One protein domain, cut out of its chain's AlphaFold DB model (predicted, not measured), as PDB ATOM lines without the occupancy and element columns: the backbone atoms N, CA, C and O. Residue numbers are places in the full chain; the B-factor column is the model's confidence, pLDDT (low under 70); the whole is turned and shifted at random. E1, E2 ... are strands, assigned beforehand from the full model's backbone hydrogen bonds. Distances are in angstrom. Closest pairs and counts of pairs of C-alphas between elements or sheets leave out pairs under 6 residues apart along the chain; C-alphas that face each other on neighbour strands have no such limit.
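What this domain is: This is residues 35 to 99 of the 144 residues of the protein "Flagellum-specific ATP synthase FliI" of Vibrio variabilis (UniProt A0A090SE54). The domain is a small barrel of six strands, nearly closed: one antiparallel sheet, strongly twisted, curls round until its two edge strands, E1 and E6, come together where Arg 35 and Lys 95 lie. The long, bent strand E4 is the hinge at which the sheet folds over, with E1, E2 and E5 on one wall facing E3 and E6 on the other, and a long loop, residues 84 to 94, leads from E5 to E6. The printed part has 65 residues with six named strands, E1 to E6 along the chain, and no named helix; the class is all strand. Across the sheet the order is E1, E2, E5, E4, E3, E6, with each neighbour pair antiparallel. The whole is compact, with a radius of gyration of the C-alphas of 10.2 A, and rounded, spanning 30 by 21 by 19 A.

Where its parts are: The longest strand is E4, residues 66 to 75, which measures 24.2 A from first to last C-alpha and bends by 69 degrees at residue 72. Its first C-alpha, that of Met 66, is at (14.772, 11.244, -1.257), and its last, that of Asp 75, is at (31.267, 27.196, -9.017). E5, residues 78 to 83, is 15.9 A long, and E3, residues 56 to 60, is 13.5 A long. E2 is residues 43 to 47, 13.7 A. E1 is residues 35 to 40, 15.1 A, and begins with C-alpha 35 at (24.872, 13.461, -9.712). E6 is residues 95 to 98, 9.9 A, and ends with C-alpha 98 at (16.078, 19.303, -9.697).

How they stand to each other: The sheet is folded, bent back on itself into two leaves that face each other: E1, E2 and E5 face E3 and E6, with 31 pairs of C-alphas within 11 A and E4 as the hinge. E4 and E5 form a hairpin, antiparallel at 138 degrees between directions, with N 72 and O 80 at 2.9 A and N 82 and O 70 at 2.8 A. E3 and E4, also a hairpin, are antiparallel at 121 degrees, with N 57 and O 69 at 2.7 A. E3, E4 and E5 make a meander, each strand the antiparallel neighbour of the one before. Beyond E5 comes E2, antiparallel to it at 139 degrees, with N 46 and O 79 at 2.9 A. E1 and E2 form the third hairpin, antiparallel at 156 degrees, with N 37 and O 45 at 2.8 A. Beyond E3 comes E6, antiparallel to it at 163 degrees, with N 58 and O 97 at 2.9 A. E2 to E5 and E3 to E6 are each a Greek key, four strands in a row of which three are a meander and the first is the antiparallel neighbour of the fourth. Between the edge strands E1 and E6 there are 4 pairs of C-alphas within 8 A, the closest being those of Arg 35 and Lys 95, 4.8 A apart. E1 and E4 are apart, as are E2 and E3, and E5 and E6.

The domain as a whole: The two C-alphas farthest apart are those of Glu 63 and His 76, 30.7 A, while the first and last printed C-alphas, of Arg 35 and Leu 99, are 14.1 A apart. The printed part has no cut. The link from E5 to E6, 11 residues, is long; that from E2 to E3, 8 residues, is short, and those from E1 to E2, E3 to E4 and E4 to E5 are tight. The mean pLDDT of the printed part is 93.7, and no printed residue is under 70.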
ATOM      1  N   ARG A  35      24.172  14.486 -10.471       97.81
ATOM      2  CA  ARG A  35      24.872  13.461  -9.712       97.81
ATOM      3  C   ARG A  35      25.644  14.089  -8.564       97.81
ATOM      4  O   ARG A  35      26.373  15.058  -8.778       97.81
ATOM      5  N   LEU A  36      25.520  13.508  -7.376       97.69
ATOM      6  CA  LEU A  36      26.270  13.890  -6.188       97.69
ATOM      7  C   LEU A  36      27.740  13.481  -6.357       97.69
ATOM      8  O   LEU A  36      28.051  12.301  -6.527       97.69
ATOM      9  N   VAL A  37      28.649  14.455  -6.331       97.69
ATOM     10  CA  VAL A  37      30.093  14.242  -6.545       97.69
ATOM     11  C   VAL A  37      30.927  14.409  -5.283       97.69
ATOM     12  O   VAL A  37      32.027  13.866  -5.218       97.69
ATOM     13  N   LYS A  38      30.427  15.134  -4.276       96.44
ATOM     14  CA  LYS A  38      31.136  15.333  -3.009       96.44
ATOM     15  C   LYS A  38      30.168  15.652  -1.875       96.44
ATOM     16  O   LYS A  38      29.165  16.330  -2.083       96.44
ATOM     17  N   VAL A  39      30.525  15.205  -0.674       95.25
ATOM     18  CA  VAL A  39      29.880  15.569   0.592       95.25
ATOM     19  C   VAL A  39      30.966  16.088   1.529       95.25
ATOM     20  O   VAL A  39      31.979  15.422   1.726       95.25
ATOM     21  N   ASN A  40      30.779  17.288   2.073       91.38
ATOM     22  CA  ASN A  40      31.649  17.868   3.092       91.38
ATOM     23  C   ASN A  40      30.793  18.407   4.245       91.38
ATOM     24  O   ASN A  40      30.299  19.536   4.195       91.38
ATOM     25  N   GLY A  41      30.572  17.577   5.267       88.88
ATOM     26  CA  GLY A  41      29.609  17.880   6.324       88.88
ATOM     27  C   GLY A  41      28.198  18.026   5.750       88.88
ATOM     28  O   GLY A  41      27.691  17.101   5.122       88.88
ATOM     29  N   LEU A  42      27.580  19.196   5.944       91.25
ATOM     30  CA  LEU A  42      26.257  19.520   5.392       91.25
ATOM     31  C   LEU A  42      26.308  20.041   3.950       91.25
ATOM     32  O   LEU A  42      25.276  20.118   3.296       91.25
ATOM     33  N   MET A  43      27.487  20.396   3.435       94.81
ATOM     34  CA  MET A  43      27.611  20.928   2.083       94.81
ATOM     35  C   MET A  43      27.758  19.790   1.074       94.81
ATOM     36  O   MET A  43      28.741  19.043   1.087       94.81
ATOM     37  N   LEU A  44      26.789  19.683   0.172       96.94
ATOM     38  CA  LEU A  44      26.773  18.712  -0.917       96.94
ATOM     39  C   LEU A  44      27.236  19.383  -2.210       96.94
ATOM     40  O   LEU A  44      27.010  20.574  -2.409       96.94
ATOM     41  N   GLN A  45      27.854  18.624  -3.109       97.81
ATOM     42  CA  GLN A  45      28.231  19.104  -4.438       97.81
ATOM     43  C   GLN A  45      27.634  18.208  -5.511       97.81
ATOM     44  O   GLN A  45      27.812  16.989  -5.462       97.81
ATOM     45  N   ALA A  46      26.969  18.805  -6.496       98.06
ATOM     46  CA  ALA A  46      26.330  18.091  -7.592       98.06
ATOM     47  C   ALA A  46      26.710  18.667  -8.958       98.06
ATOM     48  O   ALA A  46      26.935  19.865  -9.104       98.06
ATOM     49  N   VAL A  47      26.755  17.804  -9.970       97.50
ATOM     50  CA  VAL A  47      27.035  18.162 -11.373       97.50
ATOM     51  C   VAL A  47      26.043  17.466 -12.301       97.50
ATOM     52  O   VAL A  47      25.278  16.616 -11.858       97.50
ATOM     53  N   GLY A  48      26.089  17.756 -13.602       94.44
ATOM     54  CA  GLY A  48      25.385  16.961 -14.622       94.44
ATOM     55  C   GLY A  48      24.026  17.511 -15.051       94.44
ATOM     56  O   GLY A  48      23.442  17.002 -16.003       94.44
ATOM     57  N   CYS A  49      23.551  18.593 -14.434       91.75
ATOM     58  CA  CYS A  49      22.411  19.349 -14.937       91.75
ATOM     59  C   CYS A  49      22.549  20.847 -14.653       91.75
ATOM     60  O   CYS A  49      23.411  21.280 -13.887       91.75
ATOM     61  N   ARG A  50      21.689  21.649 -15.288       91.12
ATOM     62  CA  ARG A  50      21.636  23.096 -15.071       91.12
ATOM     63  C   ARG A  50      20.843  23.397 -13.799       91.12
ATOM     64  O   ARG A  50      19.619  23.452 -13.837       91.12
ATOM     65  N   PHE A  51      21.558  23.593 -12.700       93.38
ATOM     66  CA  PHE A  51      20.994  24.059 -11.436       93.38
ATOM     67  C   PHE A  51      20.818  25.582 -11.443       93.38
ATOM     68  O   PHE A  51      21.617  26.303 -12.045       93.38
ATOM     69  N   LYS A  52      19.774  26.075 -10.775       92.25
ATOM     70  CA  LYS A  52      19.545  27.505 -10.523       92.25
ATOM     71  C   LYS A  52      19.736  27.799  -9.036       92.25
ATOM     72  O   LYS A  52      19.493  26.926  -8.211       92.25
ATOM     73  N   LEU A  53      20.156  29.017  -8.700       92.94
ATOM     74  CA  LEU A  53      20.206  29.465  -7.304       92.94
ATOM     75  C   LEU A  53      18.813  29.350  -6.662       92.94
ATOM     76  O   LEU A  53      17.816  29.529  -7.359       92.94
ATOM     77  N   GLU A  54      18.757  29.023  -5.369       90.50
ATOM     78  CA  GLU A  54      17.534  28.783  -4.585       90.50
ATOM     79  C   GLU A  54      16.680  27.590  -5.050       90.50
ATOM     80  O   GLU A  54      15.656  27.281  -4.438       90.50
ATOM     81  N   GLN A  55      17.096  26.867  -6.093       91.44
ATOM     82  CA  GLN A  55      16.323  25.751  -6.617       91.44
ATOM     83  C   GLN A  55      16.319  24.571  -5.647       91.44
ATOM     84  O   GLN A  55      17.368  24.104  -5.192       91.44
ATOM     85  N   ARG A  56      15.128  24.029  -5.385       92.75
ATOM     86  CA  ARG A  56      14.962  22.792  -4.621       92.75
ATOM     87  C   ARG A  56      15.381  21.580  -5.446       92.75
ATOM     88  O   ARG A  56      15.130  21.490  -6.646       92.75
ATOM     89  N   CYS A  57      16.000  20.624  -4.775       94.56
ATOM     90  CA  CYS A  57      16.501  19.385  -5.337       94.56
ATOM     91  C   CYS A  57      16.133  18.219  -4.419       94.56
ATOM     92  O   CYS A  57      16.037  18.372  -3.202       94.56
ATOM     93  N   LEU A  58      15.978  17.040  -5.008       95.38
ATOM     94  CA  LEU A  58      15.908  15.777  -4.285       95.38
ATOM     95  C   LEU A  58      17.191  14.990  -4.523       95.38
ATOM     96  O   LEU A  58      17.617  14.847  -5.666       95.38
ATOM     97  N   VAL A  59      17.796  14.479  -3.460       96.38
ATOM     98  CA  VAL A  59      18.998  13.647  -3.506       96.38
ATOM     99  C   VAL A  59      18.623  12.231  -3.093       96.38
ATOM    100  O   VAL A  59      18.048  12.034  -2.027       96.38
ATOM    101  N   GLU A  60      18.937  11.265  -3.945       96.56
ATOM    102  CA  GLU A  60      18.679   9.843  -3.705       96.56
ATOM    103  C   GLU A  60      19.534   9.310  -2.550       96.56
ATOM    104  O   GLU A  60      20.712   9.655  -2.412       96.56
ATOM    105  N   THR A  61      18.927   8.460  -1.731       95.38
ATOM    106  CA  THR A  61      19.593   7.714  -0.658       95.38
ATOM    107  C   THR A  61      19.727   6.240  -1.031       95.38
ATOM    108  O   THR A  61      19.060   5.756  -1.946       95.38
ATOM    109  N   ASP A  62      20.612   5.523  -0.347       94.88
ATOM    110  CA  ASP A  62      20.833   4.084  -0.530       94.88
ATOM    111  C   ASP A  62      19.608   3.221  -0.176       94.88
ATOM    112  O   ASP A  62      19.447   2.133  -0.727       94.88
ATOM    113  N   GLU A  63      18.707   3.730   0.665       93.06
ATOM    114  CA  GLU A  63      17.418   3.108   1.001       93.06
ATOM    115  C   GLU A  63      16.306   3.402  -0.031       93.06
ATOM    116  O   GLU A  63      15.198   2.880   0.077       93.06
ATOM    117  N   GLY A  64      16.590   4.207  -1.061       90.00
ATOM    118  CA  GLY A  64      15.626   4.594  -2.100       90.00
ATOM    119  C   GLY A  64      14.736   5.787  -1.733       90.00
ATOM    120  O   GLY A  64      13.922   6.219  -2.552       90.00
ATOM    121  N   ASP A  65      14.917   6.354  -0.540       92.06
ATOM    122  CA  ASP A  65      14.297   7.610  -0.123       92.06
ATOM    123  C   ASP A  65      14.975   8.825  -0.774       92.06
ATOM    124  O   ASP A  65      16.075   8.745  -1.330       92.06
ATOM    125  N   MET A  66      14.314   9.982  -0.679       93.31
ATOM    126  CA  MET A  66      14.772  11.244  -1.257       93.31
ATOM    127  C   MET A  66      14.976  12.306  -0.175       93.31
ATOM    128  O   MET A  66      14.038  12.687   0.525       93.31
ATOM    129  N   ILE A  67      16.192  12.843  -0.086       93.44
ATOM    130  CA  ILE A  67      16.520  13.972   0.783       93.44
ATOM    131  C   ILE A  67      16.302  15.274   0.034       93.44
ATOM    132  O   ILE A  67      16.828  15.494  -1.054       93.44
ATOM    133  N   GLU A  68      15.561  16.173   0.660       92.88
ATOM    134  CA  GLU A  68      15.362  17.512   0.144       92.88
ATOM    135  C   GLU A  68      16.567  18.412   0.433       92.88
ATOM    136  O   GLU A  68      17.023  18.518   1.576       92.88
ATOM    137  N   ALA A  69      17.060  19.079  -0.605       94.69
ATOM    138  CA  ALA A  69      18.148  20.041  -0.537       94.69
ATOM    139  C   ALA A  69      17.850  21.267  -1.404       94.69
ATOM    140  O   ALA A  69      17.002  21.227  -2.292       94.69
ATOM    141  N   GLN A  70      18.571  22.354  -1.167       94.44
ATOM    142  CA  GLN A  70      18.452  23.590  -1.925       94.44
ATOM    143  C   GLN A  70      19.809  24.008  -2.480       94.44
ATOM    144  O   GLN A  70      20.825  23.889  -1.795       94.44
ATOM    145  N   VAL A  71      19.834  24.497  -3.718       95.69
ATOM    146  CA  VAL A  71      21.033  25.080  -4.326       95.69
ATOM    147  C   VAL A  71      21.334  26.417  -3.648       95.69
ATOM    148  O   VAL A  71      20.582  27.373  -3.807       95.69
ATOM    149  N   VAL A  72      22.459  26.491  -2.939       96.75
ATOM    150  CA  VAL A  72      22.912  27.702  -2.223       96.75
ATOM    151  C   VAL A  72      24.022  28.454  -2.958       96.75
ATOM    152  O   VAL A  72      24.418  29.546  -2.564       96.75
ATOM    153  N   GLY A  73      24.549  27.875  -4.034       96.56
ATOM    154  CA  GLY A  73      25.577  28.495  -4.859       96.56
ATOM    155  C   GLY A  73      26.089  27.543  -5.927       96.56
ATOM    156  O   GLY A  73      25.701  26.376  -5.983       96.56
ATOM    157  N   PHE A  74      26.990  28.032  -6.770       95.75
ATOM    158  CA  PHE A  74      27.669  27.220  -7.771       95.75
ATOM    159  C   PHE A  74      29.064  27.772  -8.058       95.75
ATOM    160  O   PHE A  74      29.322  28.963  -7.902       95.75
ATOM    161  N   ASP A  75      29.947  26.885  -8.491       95.62
ATOM    162  CA  ASP A  75      31.267  27.196  -9.017       95.62
ATOM    163  C   ASP A  75      31.460  26.412 -10.320       95.62
ATOM    164  O   ASP A  75      31.460  25.180 -10.331       95.62
ATOM    165  N   HIS A  76      31.561  27.134 -11.437       92.50
ATOM    166  CA  HIS A  76      31.578  26.573 -12.789       92.50
ATOM    167  C   HIS A  76      30.405  25.605 -13.051       92.50
ATOM    168  O   HIS A  76      29.271  26.042 -13.235       92.50
ATOM    169  N   ASN A  77      30.668  24.295 -13.106       93.06
ATOM    170  CA  ASN A  77      29.670  23.250 -13.350       93.06
ATOM    171  C   ASN A  77      29.254  22.491 -12.075       93.06
ATOM    172  O   ASN A  77      28.502  21.518 -12.170       93.06
ATOM    173  N   ILE A  78      29.750  22.918 -10.911       97.38
ATOM    174  CA  ILE A  78      29.470  22.329  -9.606       97.38
ATOM    175  C   ILE A  78      28.439  23.196  -8.891       97.38
ATOM    176  O   ILE A  78      28.689  24.363  -8.606       97.38
ATOM    177  N   ALA A  79      27.288  22.620  -8.564       97.69
ATOM    178  CA  ALA A  79      26.311  23.232  -7.676       97.69
ATOM    179  C   ALA A  79      26.581  22.817  -6.230       97.69
ATOM    180  O   ALA A  79      26.788  21.636  -5.949       97.69
ATOM    181  N   TYR A  80      26.529  23.778  -5.314       97.81
ATOM    182  CA  TYR A  80      26.556  23.548  -3.876       97.81
ATOM    183  C   TYR A  80      25.123  23.435  -3.367       97.81
ATOM    184  O   TYR A  80      24.323  24.354  -3.555       97.81
ATOM    185  N   LEU A  81      24.797  22.315  -2.722       97.25
ATOM    186  CA  LEU A  81      23.477  22.068  -2.150       97.25
ATOM    187  C   LEU A  81      23.558  22.022  -0.625       97.25
ATOM    188  O   LEU A  81      24.503  21.464  -0.062       97.25
ATOM    189  N   MET A  82      22.534  22.565   0.025       96.12
ATOM    190  CA  MET A  82      22.317  22.468   1.462       96.12
ATOM    191  C   MET A  82      21.064  21.623   1.726       96.12
ATOM    192  O   MET A  82      19.992  21.973   1.231       96.12
ATOM    193  N   PRO A  83      21.158  20.513   2.469       94.12
ATOM    194  CA  PRO A  83      20.003  19.713   2.846       94.12
ATOM    195  C   PRO A  83      19.110  20.474   3.832       94.12
ATOM    196  O   PRO A  83      19.590  21.184   4.714       94.12
ATOM    197  N   VAL A  84      17.799  20.290   3.703       87.12
ATOM    198  CA  VAL A  84      16.789  20.943   4.553       87.12
ATOM    199  C   VAL A  84      16.504  20.126   5.823       87.12
ATOM    200  O   VAL A  84      16.057  20.654   6.839       87.12
ATOM    201  N   ARG A  85      16.785  18.819   5.783       82.75
ATOM    202  CA  ARG A  85      16.648  17.877   6.905       82.75
ATOM    203  C   ARG A  85      17.989  17.193   7.195       82.75
ATOM    204  O   ARG A  85      18.966  17.385   6.475       82.75
ATOM    205  N   ARG A  86      18.044  16.396   8.270       80.81
ATOM    206  CA  ARG A  86      19.245  15.615   8.611       80.81
ATOM    207  C   ARG A  86      19.655  14.703   7.455       80.81
ATOM    208  O   ARG A  86      18.810  14.100   6.803       80.81
ATOM    209  N   LEU A  87      20.966  14.601   7.264       79.12
ATOM    210  CA  LEU A  87      21.578  13.711   6.287       79.12
ATOM    211  C   LEU A  87      21.612  12.268   6.804       79.12
ATOM    212  O   LEU A  87      21.947  12.038   7.965       79.12
ATOM    213  N   GLY A  88      21.315  11.315   5.920       84.25
ATOM    214  CA  GLY A  88      21.429   9.872   6.133       84.25
ATOM    215  C   GLY A  88      21.400   9.148   4.785       84.25
ATOM    216  O   GLY A  88      20.802   9.659   3.845       84.25
ATOM    217  N   GLY A  89      22.107   8.027   4.649       90.50
ATOM    218  CA  GLY A  89      22.053   7.209   3.427       90.50
ATOM    219  C   GLY A  89      22.598   7.862   2.146       90.50
ATOM    220  O   GLY A  89      22.318   7.399   1.044       90.50
ATOM    221  N   LEU A  90      23.362   8.957   2.240       93.62
ATOM    222  CA  LEU A  90      23.997   9.567   1.066       93.62
ATOM    223  C   LEU A  90      25.167   8.712   0.569       93.62
ATOM    224  O   LEU A  90      26.026   8.312   1.353       93.62
ATOM    225  N   PHE A  91      25.270   8.542  -0.748       94.62
ATOM    226  CA  PHE A  91      26.361   7.803  -1.380       94.62
ATOM    227  C   PHE A  91      26.938   8.546  -2.591       94.62
ATOM    228  O   PHE A  91      26.285   9.367  -3.239       94.62
ATOM    229  N   ALA A  92      28.207   8.277  -2.900       95.06
ATOM    230  CA  ALA A  92      28.875   8.892  -4.041       95.06
ATOM    231  C   ALA A  92      28.186   8.481  -5.348       95.06
ATOM    232  O   ALA A  92      27.954   7.302  -5.600       95.06
ATOM    233  N   GLY A  93      27.893   9.454  -6.205       96.38
ATOM    234  CA  GLY A  93      27.169   9.195  -7.441       96.38
ATOM    235  C   GLY A  93      25.647   9.149  -7.295       96.38
ATOM    236  O   GLY A  93      24.992   8.900  -8.305       96.38
ATOM    237  N   ALA A  94      25.089   9.423  -6.108       96.94
ATOM    238  CA  ALA A  94      23.645   9.510  -5.908       96.94
ATOM    239  C   ALA A  94      22.982  10.458  -6.914       96.94
ATOM    240  O   ALA A  94      23.529  11.515  -7.260       96.94
ATOM    241  N   LYS A  95      21.795  10.080  -7.388       97.38
ATOM    242  CA  LYS A  95      21.012  10.888  -8.320       97.38
ATOM    243  C   LYS A  95      20.531  12.163  -7.634       97.38
ATOM    244  O   LYS A  95      19.999  12.122  -6.528       97.38
ATOM    245  N   VAL A  96      20.687  13.296  -8.312       97.38
ATOM    246  CA  VAL A  96      20.178  14.594  -7.856       97.38
ATOM    247  C   VAL A  96      19.123  15.068  -8.839       97.38
ATOM    248  O   VAL A  96      19.405  15.312 -10.007       97.38
ATOM    249  N   VAL A  97      17.888  15.197  -8.382       95.94
ATOM    250  CA  VAL A  97      16.747  15.552  -9.214       95.94
ATOM    251  C   VAL A  97      16.357  17.002  -8.927       95.94
ATOM    252  O   VAL A  97      15.822  17.269  -7.848       95.94
ATOM    253  N   PRO A  98      16.592  17.949  -9.853       93.94
ATOM    254  CA  PRO A  98      16.078  19.303  -9.697       93.94
ATOM    255  C   PRO A  98      14.547  19.276  -9.722       93.94
ATOM    256  O   PRO A  98      13.926  18.568 -10.528       93.94
ATOM    257  N   LEU A  99      13.932  20.020  -8.807       90.94
ATOM    258  CA  LEU A  99      12.493  20.224  -8.781       90.94
ATOM    259  C   LEU A  99      12.142  21.477  -9.584       90.94
ATOM    260  O   LEU A  99      12.848  22.488  -9.526       90.94
TER     261      LEU A  99